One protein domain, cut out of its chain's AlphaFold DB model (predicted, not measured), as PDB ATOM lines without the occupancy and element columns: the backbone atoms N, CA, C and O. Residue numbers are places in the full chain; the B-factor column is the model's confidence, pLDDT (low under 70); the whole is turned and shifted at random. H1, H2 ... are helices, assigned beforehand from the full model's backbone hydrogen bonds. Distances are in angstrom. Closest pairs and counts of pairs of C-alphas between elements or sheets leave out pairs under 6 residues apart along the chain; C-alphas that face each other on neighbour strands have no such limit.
ATOM      1  N   SER A  63     179.972 112.549 128.183       86.88
ATOM      2  CA  SER A  63     178.879 111.773 128.787       86.88
ATOM      3  C   SER A  63     177.621 112.614 129.010       86.88
ATOM      4  O   SER A  63     176.533 112.199 128.614       86.88
ATOM      5  N   ASN A  64     177.767 113.818 129.573       86.69
ATOM      6  CA  ASN A  64     176.644 114.713 129.854       86.69
ATOM      7  C   ASN A  64     175.996 115.206 128.556       86.69
ATOM      8  O   ASN A  64     174.772 115.292 128.441       86.69
ATOM      9  N   MET A  65     176.812 115.499 127.541       87.50
ATOM     10  CA  MET A  65     176.315 115.877 126.221       87.50
ATOM     11  C   MET A  65     175.500 114.744 125.581       87.50
ATOM     12  O   MET A  65     174.408 114.993 125.066       87.50
ATOM     13  N   ALA A  66     175.995 113.505 125.644       89.50
ATOM     14  CA  ALA A  66     175.292 112.341 125.113       89.50
ATOM     15  C   ALA A  66     173.961 112.087 125.841       89.50
ATOM     16  O   ALA A  66     172.951 111.791 125.197       89.50
ATOM     17  N   GLU A  67     173.927 112.247 127.164       91.19
ATOM     18  CA  GLU A  67     172.694 112.141 127.947       91.19
ATOM     19  C   GLU A  67     171.666 113.194 127.519       91.19
ATOM     20  O   GLU A  67     170.530 112.842 127.198       91.19
ATOM     21  N   ARG A  68     172.072 114.464 127.376       89.81
ATOM     22  CA  ARG A  68     171.188 115.538 126.888       89.81
ATOM     23  C   ARG A  68     170.599 115.235 125.511       89.81
ATOM     24  O   ARG A  68     169.407 115.459 125.291       89.81
ATOM     25  N   ILE A  69     171.409 114.713 124.589       92.56
ATOM     26  CA  ILE A  69     170.948 114.306 123.251       92.56
ATOM     27  C   ILE A  69     169.929 113.166 123.361       92.56
ATOM     28  O   ILE A  69     168.895 113.192 122.691       92.56
ATOM     29  N   ASN A  70     170.176 112.186 124.231       93.25
ATOM     30  CA  ASN A  70     169.239 111.091 124.470       93.25
ATOM     31  C   ASN A  70     167.906 111.587 125.036       93.25
ATOM     32  O   ASN A  70     166.851 111.171 124.553       93.25
ATOM     33  N   THR A  71     167.931 112.510 125.998       93.00
ATOM     34  CA  THR A  71     166.716 113.130 126.534       93.00
ATOM     35  C   THR A  71     165.953 113.874 125.440       93.00
ATOM     36  O   THR A  71     164.748 113.671 125.291       93.00
ATOM     37  N   ALA A  72     166.642 114.675 124.620       94.75
ATOM     38  CA  ALA A  72     166.026 115.396 123.506       94.75
ATOM     39  C   ALA A  72     165.386 114.441 122.482       94.75
ATOM     40  O   ALA A  72     164.251 114.657 122.053       94.75
ATOM     41  N   ARG A  73     166.063 113.335 122.149       95.81
ATOM     42  CA  ARG A  73     165.532 112.283 121.270       95.81
ATOM     43  C   ARG A  73     164.267 111.645 121.841       95.81
ATOM     44  O   ARG A  73     163.302 111.448 121.105       95.81
ATOM     45  N   MET A  74     164.243 111.347 123.141       95.94
ATOM     46  CA  MET A  74     163.043 110.812 123.792       95.94
ATOM     47  C   MET A  74     161.874 111.798 123.744       95.94
ATOM     48  O   MET A  74     160.739 111.384 123.514       95.94
ATOM     49  N   VAL A  75     162.134 113.096 123.927       95.62
ATOM     50  CA  VAL A  75     161.100 114.135 123.803       95.62
ATOM     51  C   VAL A  75     160.552 114.183 122.375       95.62
ATOM     52  O   VAL A  75     159.338 114.146 122.197       95.62
ATOM     53  N   ALA A  76     161.419 114.179 121.360       96.25
ATOM     54  CA  ALA A  76     160.996 114.175 119.959       96.25
ATOM     55  C   ALA A  76     160.147 112.940 119.611       96.25
ATOM     56  O   ALA A  76     159.081 113.066 119.009       96.25
ATOM     57  N   PHE A  77     160.569 111.753 120.053       96.69
ATOM     58  CA  PHE A  77     159.815 110.517 119.856       96.69
ATOM     59  C   PHE A  77     158.413 110.586 120.481       96.69
ATOM     60  O   PHE A  77     157.428 110.227 119.838       96.69
ATOM     61  N   ARG A  78     158.300 111.116 121.707       95.06
ATOM     62  CA  ARG A  78     157.002 111.315 122.374       95.06
ATOM     63  C   ARG A  78     156.082 112.245 121.584       95.06
ATOM     64  O   ARG A  78     154.893 111.965 121.488       95.06
ATOM     65  N   ILE A  79     156.617 113.315 120.996       96.25
ATOM     66  CA  ILE A  79     155.827 114.248 120.177       96.25
ATOM     67  C   ILE A  79     155.259 113.536 118.943       96.25
ATOM     68  O   ILE A  79     154.068 113.657 118.666       96.25
ATOM     69  N   VAL A  80     156.074 112.747 118.237       96.75
ATOM     70  CA  VAL A  80     155.619 111.988 117.058       96.75
ATOM     71  C   VAL A  80     154.522 110.989 117.428       96.75
ATOM     72  O   VAL A  80     153.523 110.886 116.719       96.75
ATOM     73  N   LEU A  81     154.657 110.296 118.563       94.38
ATOM     74  CA  LEU A  81     153.620 109.385 119.052       94.38
ATOM     75  C   LEU A  81     152.298 110.097 119.350       94.38
ATOM     76  O   LEU A  81     151.236 109.572 119.023       94.38
ATOM     77  N   LEU A  82     152.345 111.294 119.941       93.50
ATOM     78  CA  LEU A  82     151.139 112.085 120.189       93.50
ATOM     79  C   LEU A  82     150.472 112.514 118.879       93.50
ATOM     80  O   LEU A  82     149.254 112.412 118.759       93.50
ATOM     81  N   LEU A  83     151.253 112.929 117.878       94.75
ATOM     82  CA  LEU A  83     150.722 113.269 116.554       94.75
ATOM     83  C   LEU A  83     150.061 112.062 115.872       94.75
ATOM     84  O   LEU A  83     148.995 112.207 115.276       94.75
ATOM     85  N   LEU A  84     150.649 110.870 116.006       93.50
ATOM     86  CA  LEU A  84     150.067 109.628 115.499       93.50
ATOM     87  C   LEU A  84     148.766 109.263 116.230       93.50
ATOM     88  O   LEU A  84     147.790 108.867 115.602       93.50
ATOM     89  N   ALA A  85     148.719 109.419 117.554       88.06
ATOM     90  CA  ALA A  85     147.492 109.181 118.311       88.06
ATOM     91  C   ALA A  85     146.367 110.131 117.864       88.06
ATOM     92  O   ALA A  85     145.236 109.699 117.649       88.06
ATOM     93  N   VAL A  86     146.686 111.412 117.656       89.69
ATOM     94  CA  VAL A  86     145.724 112.407 117.163       89.69
ATOM     95  C   VAL A  86     145.237 112.065 115.752       89.69
ATOM     96  O   VAL A  86     144.043 112.191 115.486       89.69
ATOM     97  N   SER A  87     146.102 111.584 114.854       93.81
ATOM     98  CA  SER A  87     145.678 111.223 113.494       93.81
ATOM     99  C   SER A  87     144.710 110.036 113.471       93.81
ATOM    100  O   SER A  87     143.725 110.070 112.734       93.81
ATOM    101  N   VAL A  88     144.925 109.030 114.326       86.75
ATOM    102  CA  VAL A  88     144.004 107.890 114.480       86.75
ATOM    103  C   VAL A  88     142.642 108.348 115.004       86.75
ATOM    104  O   VAL A  88     141.609 107.898 114.509       86.75
ATOM    105  N   ILE A  89     142.620 109.285 115.956       84.06
ATOM    106  CA  ILE A  89     141.375 109.860 116.480       84.06
ATOM    107  C   ILE A  89     140.606 110.589 115.365       84.06
ATOM    108  O   ILE A  89     139.412 110.350 115.186       84.06
ATOM    109  N   VAL A  90     141.289 111.413 114.562       84.94
ATOM    110  CA  VAL A  90     140.667 112.113 113.421       84.94
ATOM    111  C   VAL A  90     140.117 111.128 112.382       84.94
ATOM    112  O   VAL A  90     139.014 111.329 111.874       84.94
ATOM    113  N   ALA A  91     140.835 110.040 112.093       85.81
ATOM    114  CA  ALA A  91     140.366 108.995 111.182       85.81
ATOM    115  C   ALA A  91     139.132 108.248 111.724       85.81
ATOM    116  O   ALA A  91     138.226 107.903 110.966       85.81
ATOM    117  N   SER A  92     139.054 108.037 113.040       83.94
ATOM    118  CA  SER A  92     137.881 107.413 113.655       83.94
ATOM    119  C   SER A  92     136.618 108.266 113.490       83.94
ATOM    120  O   SER A  92     135.543 107.702 113.281       83.94
ATOM    121  N   PHE A  93     136.729 109.599 113.550       78.06
ATOM    122  CA  PHE A  93     135.594 110.499 113.306       78.06
ATOM    123  C   PHE A  93     135.145 110.493 111.845       78.06
ATOM    124  O   PHE A  93     133.947 110.532 111.563       78.06
ATOM    125  N   SER A  94     136.086 110.428 110.899       81.88
ATOM    126  CA  SER A  94     135.737 110.441 109.477       81.88
ATOM    127  C   SER A  94     135.033 109.157 109.034       81.88
ATOM    128  O   SER A  94     134.139 109.230 108.194       81.88
ATOM    129  N   MET A  95     135.361 108.007 109.629       82.25
ATOM    130  CA  MET A  95     134.770 106.715 109.263       82.25
ATOM    131  C   MET A  95     133.247 106.676 109.471       82.25
ATOM    132  O   MET A  95     132.519 106.257 108.577       82.25
ATOM    133  N   VAL A  96     132.745 107.216 110.587       77.31
ATOM    134  CA  VAL A  96     131.296 107.270 110.872       77.31
ATOM    135  C   VAL A  96     130.561 108.149 109.862       77.31
ATOM    136  O   VAL A  96     129.490 107.791 109.379       77.31
ATOM    137  N   LEU A  97     131.161 109.279 109.475       79.25
ATOM    138  CA  LEU A  97     130.586 110.160 108.456       79.25
ATOM    139  C   LEU A  97     130.520 109.487 107.079       79.25
ATOM    140  O   LEU A  97     129.619 109.807 106.297       79.25
ATOM    141  N   VAL A  98     131.483 108.610 106.776       82.62
ATOM    142  CA  VAL A  98     131.534 107.832 105.532       82.62
ATOM    143  C   VAL A  98     130.467 106.745 105.544       82.62
ATOM    144  O   VAL A  98     129.698 106.678 104.586       82.62
ATOM    145  N   ASP A  99     130.344 105.970 106.622       82.06
ATOM    146  CA  ASP A  99     129.309 104.936 106.741       82.06
ATOM    147  C   ASP A  99     127.906 105.538 106.618       82.06
ATOM    148  O   ASP A  99     127.077 105.071 105.838       82.06
ATOM    149  N   GLU A 100     127.655 106.668 107.277       82.00
ATOM    150  CA  GLU A 100     126.380 107.379 107.167       82.00
ATOM    151  C   GLU A 100     126.089 107.916 105.753       82.00
ATOM    152  O   GLU A 100     124.920 108.084 105.385       82.00
ATOM    153  N   ARG A 101     127.130 108.202 104.955       78.62
ATOM    154  CA  ARG A 101     126.989 108.578 103.540       78.62
ATOM    155  C   ARG A 101     126.654 107.359 102.686       78.62
ATOM    156  O   ARG A 101     125.781 107.463 101.830       78.62
ATOM    157  N   VAL A 102     127.330 106.234 102.913       84.38
ATOM    158  CA  VAL A 102     127.120 104.986 102.162       84.38
ATOM    159  C   VAL A 102     125.733 104.404 102.445       84.38
ATOM    160  O   VAL A 102     125.066 103.938 101.526       84.38
ATOM    161  N   SER A 103     125.254 104.497 103.686       82.75
ATOM    162  CA  SER A 103     123.917 104.037 104.080       82.75
ATOM    163  C   SER A 103     122.789 105.037 103.784       82.75
ATOM    164  O   SER A 103     121.635 104.739 104.075       82.75
ATOM    165  N   TYR A 104     123.087 106.225 103.237       80.38
ATOM    166  CA  TYR A 104     122.127 107.320 102.992       80.38
ATOM    167  C   TYR A 104     121.342 107.807 104.231       80.38
ATOM    168  O   TYR A 104     120.405 108.602 104.109       80.38
ATOM    169  N   SER A 105     121.749 107.412 105.439       76.62
ATOM    170  CA  SER A 105     121.048 107.710 106.694       76.62
ATOM    171  C   SER A 105     120.941 109.211 106.973       76.62
ATOM    172  O   SER A 105     119.902 109.672 107.443       76.62
ATOM    173  N   LYS A 106     121.961 110.008 106.613       75.25
ATOM    174  CA  LYS A 106     121.895 111.483 106.724       75.25
ATOM    175  C   LYS A 106     120.771 112.077 105.894       75.25
ATOM    176  O   LYS A 106     120.081 112.985 106.345       75.25
ATOM    177  N   HIS A 107     120.598 111.583 104.670       80.69
ATOM    178  CA  HIS A 107     119.570 112.094 103.774       80.69
ATOM    179  C   HIS A 107     118.180 111.777 104.328       80.69
ATOM    180  O   HIS A 107     117.333 112.662 104.390       80.69
ATOM    181  N   LEU A 108     117.983 110.558 104.840       81.94
ATOM    182  CA  LEU A 108     116.728 110.161 105.472       81.94
ATOM    183  C   LEU A 108     116.415 110.995 106.725       81.94
ATOM    184  O   LEU A 108     115.275 111.414 106.915       81.94
ATOM    185  N   GLN A 109     117.421 111.295 107.551       81.88
ATOM    186  CA  GLN A 109     117.265 112.171 108.717       81.88
ATOM    187  C   GLN A 109     116.876 113.606 108.316       81.88
ATOM    188  O   GLN A 109     116.027 114.213 108.969       81.88
ATOM    189  N   PHE A 110     117.419 114.131 107.211       79.00
ATOM    190  CA  PHE A 110     117.024 115.443 106.684       79.00
ATOM    191  C   PHE A 110     115.615 115.458 106.094       79.00
ATOM    192  O   PHE A 110     114.853 116.380 106.377       79.00
ATOM    193  N   VAL A 111     115.243 114.431 105.326       83.94
ATOM    194  CA  VAL A 111     113.882 114.285 104.774       83.94
ATOM    195  C   VAL A 111     112.848 114.137 105.897       83.94
ATOM    196  O   VAL A 111     111.718 114.596 105.764       83.94
ATOM    197  N   SER A 112     113.259 113.589 107.042       81.75
ATOM    198  CA  SER A 112     112.445 113.465 108.257       81.75
ATOM    199  C   SER A 112     112.347 114.764 109.080       81.75
ATOM    200  O   SER A 112     111.731 114.772 110.143       81.75
ATOM    201  N   GLY A 113     112.946 115.871 108.621       83.44
ATOM    202  CA  GLY A 113     112.831 117.195 109.247       83.44
ATOM    203  C   GLY A 113     113.799 117.465 110.405       83.44
ATOM    204  O   GLY A 113     113.611 118.432 111.150       83.44
ATOM    205  N   VAL A 114     114.848 116.654 110.578       84.56
ATOM    206  CA  VAL A 114     115.868 116.895 111.610       84.56
ATOM    207  C   VAL A 114     116.704 118.121 111.245       84.56
ATOM    208  O   VAL A 114     117.256 118.236 110.150       84.56
ATOM    209  N   LYS A 115     116.827 119.059 112.191       84.56
ATOM    210  CA  LYS A 115     117.647 120.264 112.018       84.56
ATOM    211  C   LYS A 115     119.140 119.892 111.983       84.56
ATOM    212  O   LYS A 115     119.576 119.146 112.862       84.56
ATOM    213  N   PRO A 116     119.953 120.485 111.083       80.81
ATOM    214  CA  PRO A 116     121.390 120.204 110.985       80.81
ATOM    215  C   PRO A 116     122.151 120.341 112.314       80.81
ATOM    216  O   PRO A 116     123.071 119.578 112.581       80.81
ATOM    217  N   LEU A 117     121.751 121.286 113.174       84.25
ATOM    218  CA  LEU A 117     122.364 121.488 114.493       84.25
ATOM    219  C   LEU A 117     122.210 120.275 115.418       84.25
ATOM    220  O   LEU A 117     123.143 119.933 116.137       84.25
ATOM    221  N   LEU A 118     121.050 119.616 115.392       84.31
ATOM    222  CA  LEU A 118     120.773 118.474 116.262       84.31
ATOM    223  C   LEU A 118     121.650 117.272 115.880       84.31
ATOM    224  O   LEU A 118     122.158 116.576 116.753       84.31
ATOM    225  N   TYR A 119     121.888 117.091 114.578       82.62
ATOM    226  CA  TYR A 119     122.800 116.079 114.048       82.62
ATOM    227  C   TYR A 119     124.236 116.275 114.570       82.62
ATOM    228  O   TYR A 119     124.837 115.333 115.084       82.62
ATOM    229  N   TRP A 120     124.762 117.505 114.535       84.19
ATOM    230  CA  TRP A 120     126.105 117.796 115.057       84.19
ATOM    231  C   TRP A 120     126.227 117.553 116.565       84.19
ATOM    232  O   TRP A 120     127.244 117.028 117.013       84.19
ATOM    233  N   ILE A 121     125.189 117.883 117.345       85.69
ATOM    234  CA  ILE A 121     125.170 117.640 118.796       85.69
ATOM    235  C   ILE A 121     125.196 116.138 119.095       85.69
ATOM    236  O   ILE A 121     125.949 115.700 119.962       85.69
ATOM    237  N   ILE A 122     124.400 115.345 118.375       85.44
ATOM    238  CA  ILE A 122     124.356 113.889 118.554       85.44
ATOM    239  C   ILE A 122     125.697 113.258 118.174       85.44
ATOM    240  O   ILE A 122     126.194 112.410 118.915       85.44
ATOM    241  N   ASN A 123     126.316 113.701 117.076       82.06
ATOM    242  CA  ASN A 123     127.628 113.202 116.670       82.06
ATOM    243  C   ASN A 123     128.702 113.536 117.723       82.06
ATOM    244  O   ASN A 123     129.449 112.660 118.149       82.06
ATOM    245  N   PHE A 124     128.701 114.766 118.244       82.38
ATOM    246  CA  PHE A 124     129.598 115.158 119.333       82.38
ATOM    247  C   PHE A 124     129.371 114.330 120.608       82.38
ATOM    248  O   PHE A 124     130.323 113.890 121.248       82.38
ATOM    249  N   LEU A 125     128.112 114.072 120.971       86.38
ATOM    250  CA  LEU A 125     127.781 113.240 122.128       86.38
ATOM    251  C   LEU A 125     128.275 111.800 121.946       86.38
ATOM    252  O   LEU A 125     128.831 111.217 122.876       86.38
ATOM    253  N   HIS A 126     128.118 111.242 120.745       82.62
ATOM    254  CA  HIS A 126     128.629 109.917 120.412       82.62
ATOM    255  C   HIS A 126     130.154 109.843 120.612       82.62
ATOM    256  O   HIS A 126     130.681 108.853 121.134       82.62
ATOM    257  N   ASP A 127     130.868 110.891 120.230       80.88
ATOM    258  CA  ASP A 127     132.320 110.966 120.349       80.88
ATOM    259  C   ASP A 127     132.778 111.082 121.808       80.88
ATOM    260  O   ASP A 127     133.686 110.360 122.232       80.88
ATOM    261  N   VAL A 128     132.079 111.887 122.615       83.94
ATOM    262  CA  VAL A 128     132.304 111.973 124.066       83.94
ATOM    263  C   VAL A 128     132.083 110.615 124.739       83.94
ATOM    264  O   VAL A 128     132.906 110.195 125.553       83.94
ATOM    265  N   VAL A 129     131.031 109.879 124.368       86.62
ATOM    266  CA  VAL A 129     130.759 108.539 124.919       86.62
ATOM    267  C   VAL A 129     131.874 107.551 124.563       86.62
ATOM    268  O   VAL A 129     132.355 106.834 125.444       86.62
ATOM    269  N   ARG A 130     132.344 107.535 123.306       82.94
ATOM    270  CA  ARG A 130     133.466 106.673 122.881       82.94
ATOM    271  C   ARG A 130     134.755 106.989 123.643       82.94
ATOM    272  O   ARG A 130     135.466 106.065 124.051       82.94
ATOM    273  N   PHE A 131     135.033 108.268 123.888       83.38
ATOM    274  CA  PHE A 131     136.185 108.696 124.681       83.38
ATOM    275  C   PHE A 131     136.065 108.294 126.162       83.38
ATOM    276  O   PHE A 131     137.018 107.789 126.754       83.38
ATOM    277  N   CYS A 132     134.884 108.446 126.771       85.88
ATOM    278  CA  CYS A 132     134.651 108.016 128.151       85.88
ATOM    279  C   CYS A 132     134.831 106.501 128.323       85.88
ATOM    280  O   CYS A 132     135.466 106.072 129.286       85.88
ATOM    281  N   LEU A 133     134.325 105.692 127.384       86.38
ATOM    282  CA  LEU A 133     134.468 104.232 127.421       86.38
ATOM    283  C   LEU A 133     135.934 103.790 127.322       86.38
ATOM    284  O   LEU A 133     136.386 102.970 128.122       86.38
ATOM    285  N   THR A 134     136.697 104.364 126.388       83.19
ATOM    286  CA  THR A 134     138.136 104.074 126.248       83.19
ATOM    287  C   THR A 134     138.933 104.528 127.472       83.19
ATOM    288  O   THR A 134     139.781 103.781 127.965       83.19
ATOM    289  N   SER A 135     138.623 105.705 128.022       83.56
ATOM    290  CA  SER A 135     139.247 106.206 129.248       83.56
ATOM    291  C   SER A 135     138.979 105.285 130.443       83.56
ATOM    292  O   SER A 135     139.925 104.854 131.106       83.56
ATOM    293  N   LEU A 136     137.728 104.881 130.678       88.31
ATOM    294  CA  LEU A 136     137.377 103.952 131.760       88.31
ATOM    295  C   LEU A 136     138.078 102.599 131.609       88.31
ATOM    296  O   LEU A 136     138.653 102.101 132.579       88.31
ATOM    297  N   PHE A 137     138.099 102.036 130.398       85.06
ATOM    298  CA  PHE A 137     138.800 100.780 130.127       85.06
ATOM    299  C   PHE A 137     140.299 100.889 130.439       85.06
ATOM    300  O   PHE A 137     140.855 100.024 131.119       85.06
ATOM    301  N   SER A 138     140.946 101.986 130.028       82.12
ATOM    302  CA  SER A 138     142.365 102.224 130.326       82.12
ATOM    303  C   SER A 138     142.651 102.304 131.835       82.12
ATOM    304  O   SER A 138     143.618 101.714 132.313       82.12
ATOM    305  N   GLN A 139     141.779 102.956 132.614       81.38
ATOM    306  CA  GLN A 139     141.933 103.073 134.069       81.38
ATOM    307  C   GLN A 139     141.783 101.723 134.778       81.38
ATOM    308  O   GLN A 139     142.508 101.445 135.736       81.38
ATOM    309  N   VAL A 140     140.869 100.869 134.307       84.12
ATOM    310  CA  VAL A 140     140.685  99.510 134.840       84.12
ATOM    311  C   VAL A 140     141.923  98.652 134.580       84.12
ATOM    312  O   VAL A 140     142.406  98.000 135.503       84.12
ATOM    313  N   GLN A 141     142.492  98.707 133.372       78.31
ATOM    314  CA  GLN A 141     143.730  97.986 133.044       78.31
ATOM    315  C   GLN A 141     144.905  98.436 133.921       78.31
ATOM    316  O   GLN A 141     145.621  97.605 134.473       78.31
ATOM    317  N   ILE A 142     145.065  99.748 134.125       80.25
ATOM    318  CA  ILE A 142     146.122 100.300 134.987       80.25
ATOM    319  C   ILE A 142     145.938  99.865 136.446       80.25
ATOM    320  O   ILE A 142     146.919  99.552 137.116       80.25
ATOM    321  N   LYS A 143     144.701  99.839 136.956       81.31
ATOM    322  CA  LYS A 143     144.420  99.346 138.313       81.31
ATOM    323  C   LYS A 143     144.703  97.847 138.450       81.31
ATOM    324  O   LYS A 143     145.299  97.457 139.445       81.31
ATOM    325  N   ASN A 144     144.347  97.035 137.455       79.44
ATOM    326  CA  ASN A 144     144.643  95.598 137.453       79.44
ATOM    327  C   ASN A 144     146.151  95.315 137.409       79.44
ATOM    328  O   ASN A 144     146.619  94.451 138.137       79.44
ATOM    329  N   LEU A 145     146.920  96.085 136.631       71.56
ATOM    330  CA  LEU A 145     148.386  95.999 136.587       71.56
ATOM    331  C   LEU A 145     149.067  96.404 137.901       71.56
ATOM    332  O   LEU A 145     150.150  95.917 138.185       71.56
ATOM    333  N   LYS A 146     148.465  97.306 138.686       69.31
ATOM    334  CA  LYS A 146     148.992  97.732 139.997       69.31
ATOM    335  C   LYS A 146     148.641  96.779 141.145       69.31
ATOM    336  O   LYS A 146     149.217  96.917 142.217       69.31
ATOM    337  N   ASN A 147     147.672  95.889 140.937       68.44
ATOM    338  CA  ASN A 147     147.222  94.894 141.915       68.44
ATOM    339  C   ASN A 147     147.851  93.503 141.685       68.44
ATOM    340  O   ASN A 147     147.486  92.556 142.382       68.44
ATOM    341  N   LEU A 148     148.753  93.389 140.706       58.88
ATOM    342  CA  LEU A 148     149.659  92.261 140.467       58.88
ATOM    343  C   LEU A 148     151.037  92.601 141.044       58.88
ATOM    344  O   LEU A 148     151.683  91.672 141.569       58.88
TER     345      LEU A 148
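This is residues 63 to 148 of the 148 residues of an uncharacterized protein of Anisakis simplex (UniProt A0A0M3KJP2). Two long helices, H1 and H3, make an open V, with short helix H2 at its closed end, where the chain folds back. Residues 63 to 88 of H1 and 132 to 148 stick out as the V's arms. The 86 printed residues, all helix by class, have three named helices in the order H1, H2, H3 and no named strand. The whole is extended, with a radius of gyration of the C-alphas of 20.7 A and spans of 69 by 34 by 21 A.

H1, residues 63 to 102, and H3, residues 116 to 146, run opposite ways at a steep tilt of 44 degrees. They are close but not clearly touching; their closest C-alphas, of Phe 93 and Asp 127, are 7.8 A apart. H2, residues 105 to 111, is close to H1 but not clearly touching; their closest C-alphas, of Glu 100 and Lys 106, are 6.1 A apart. Every O i to N i+4 pair is within hydrogen-bond range in H2 and H3, 34 of 36 in H1.

H1 begins at C-alpha 63 (178.879, 111.773, 128.787) and is 58.6 A long. H3, 45.9 A, ends at C-alpha 146 (148.992, 97.732, 139.997).

The printed part has no cut, and both links are tight. Residues 146 to 148 are under pLDDT 70.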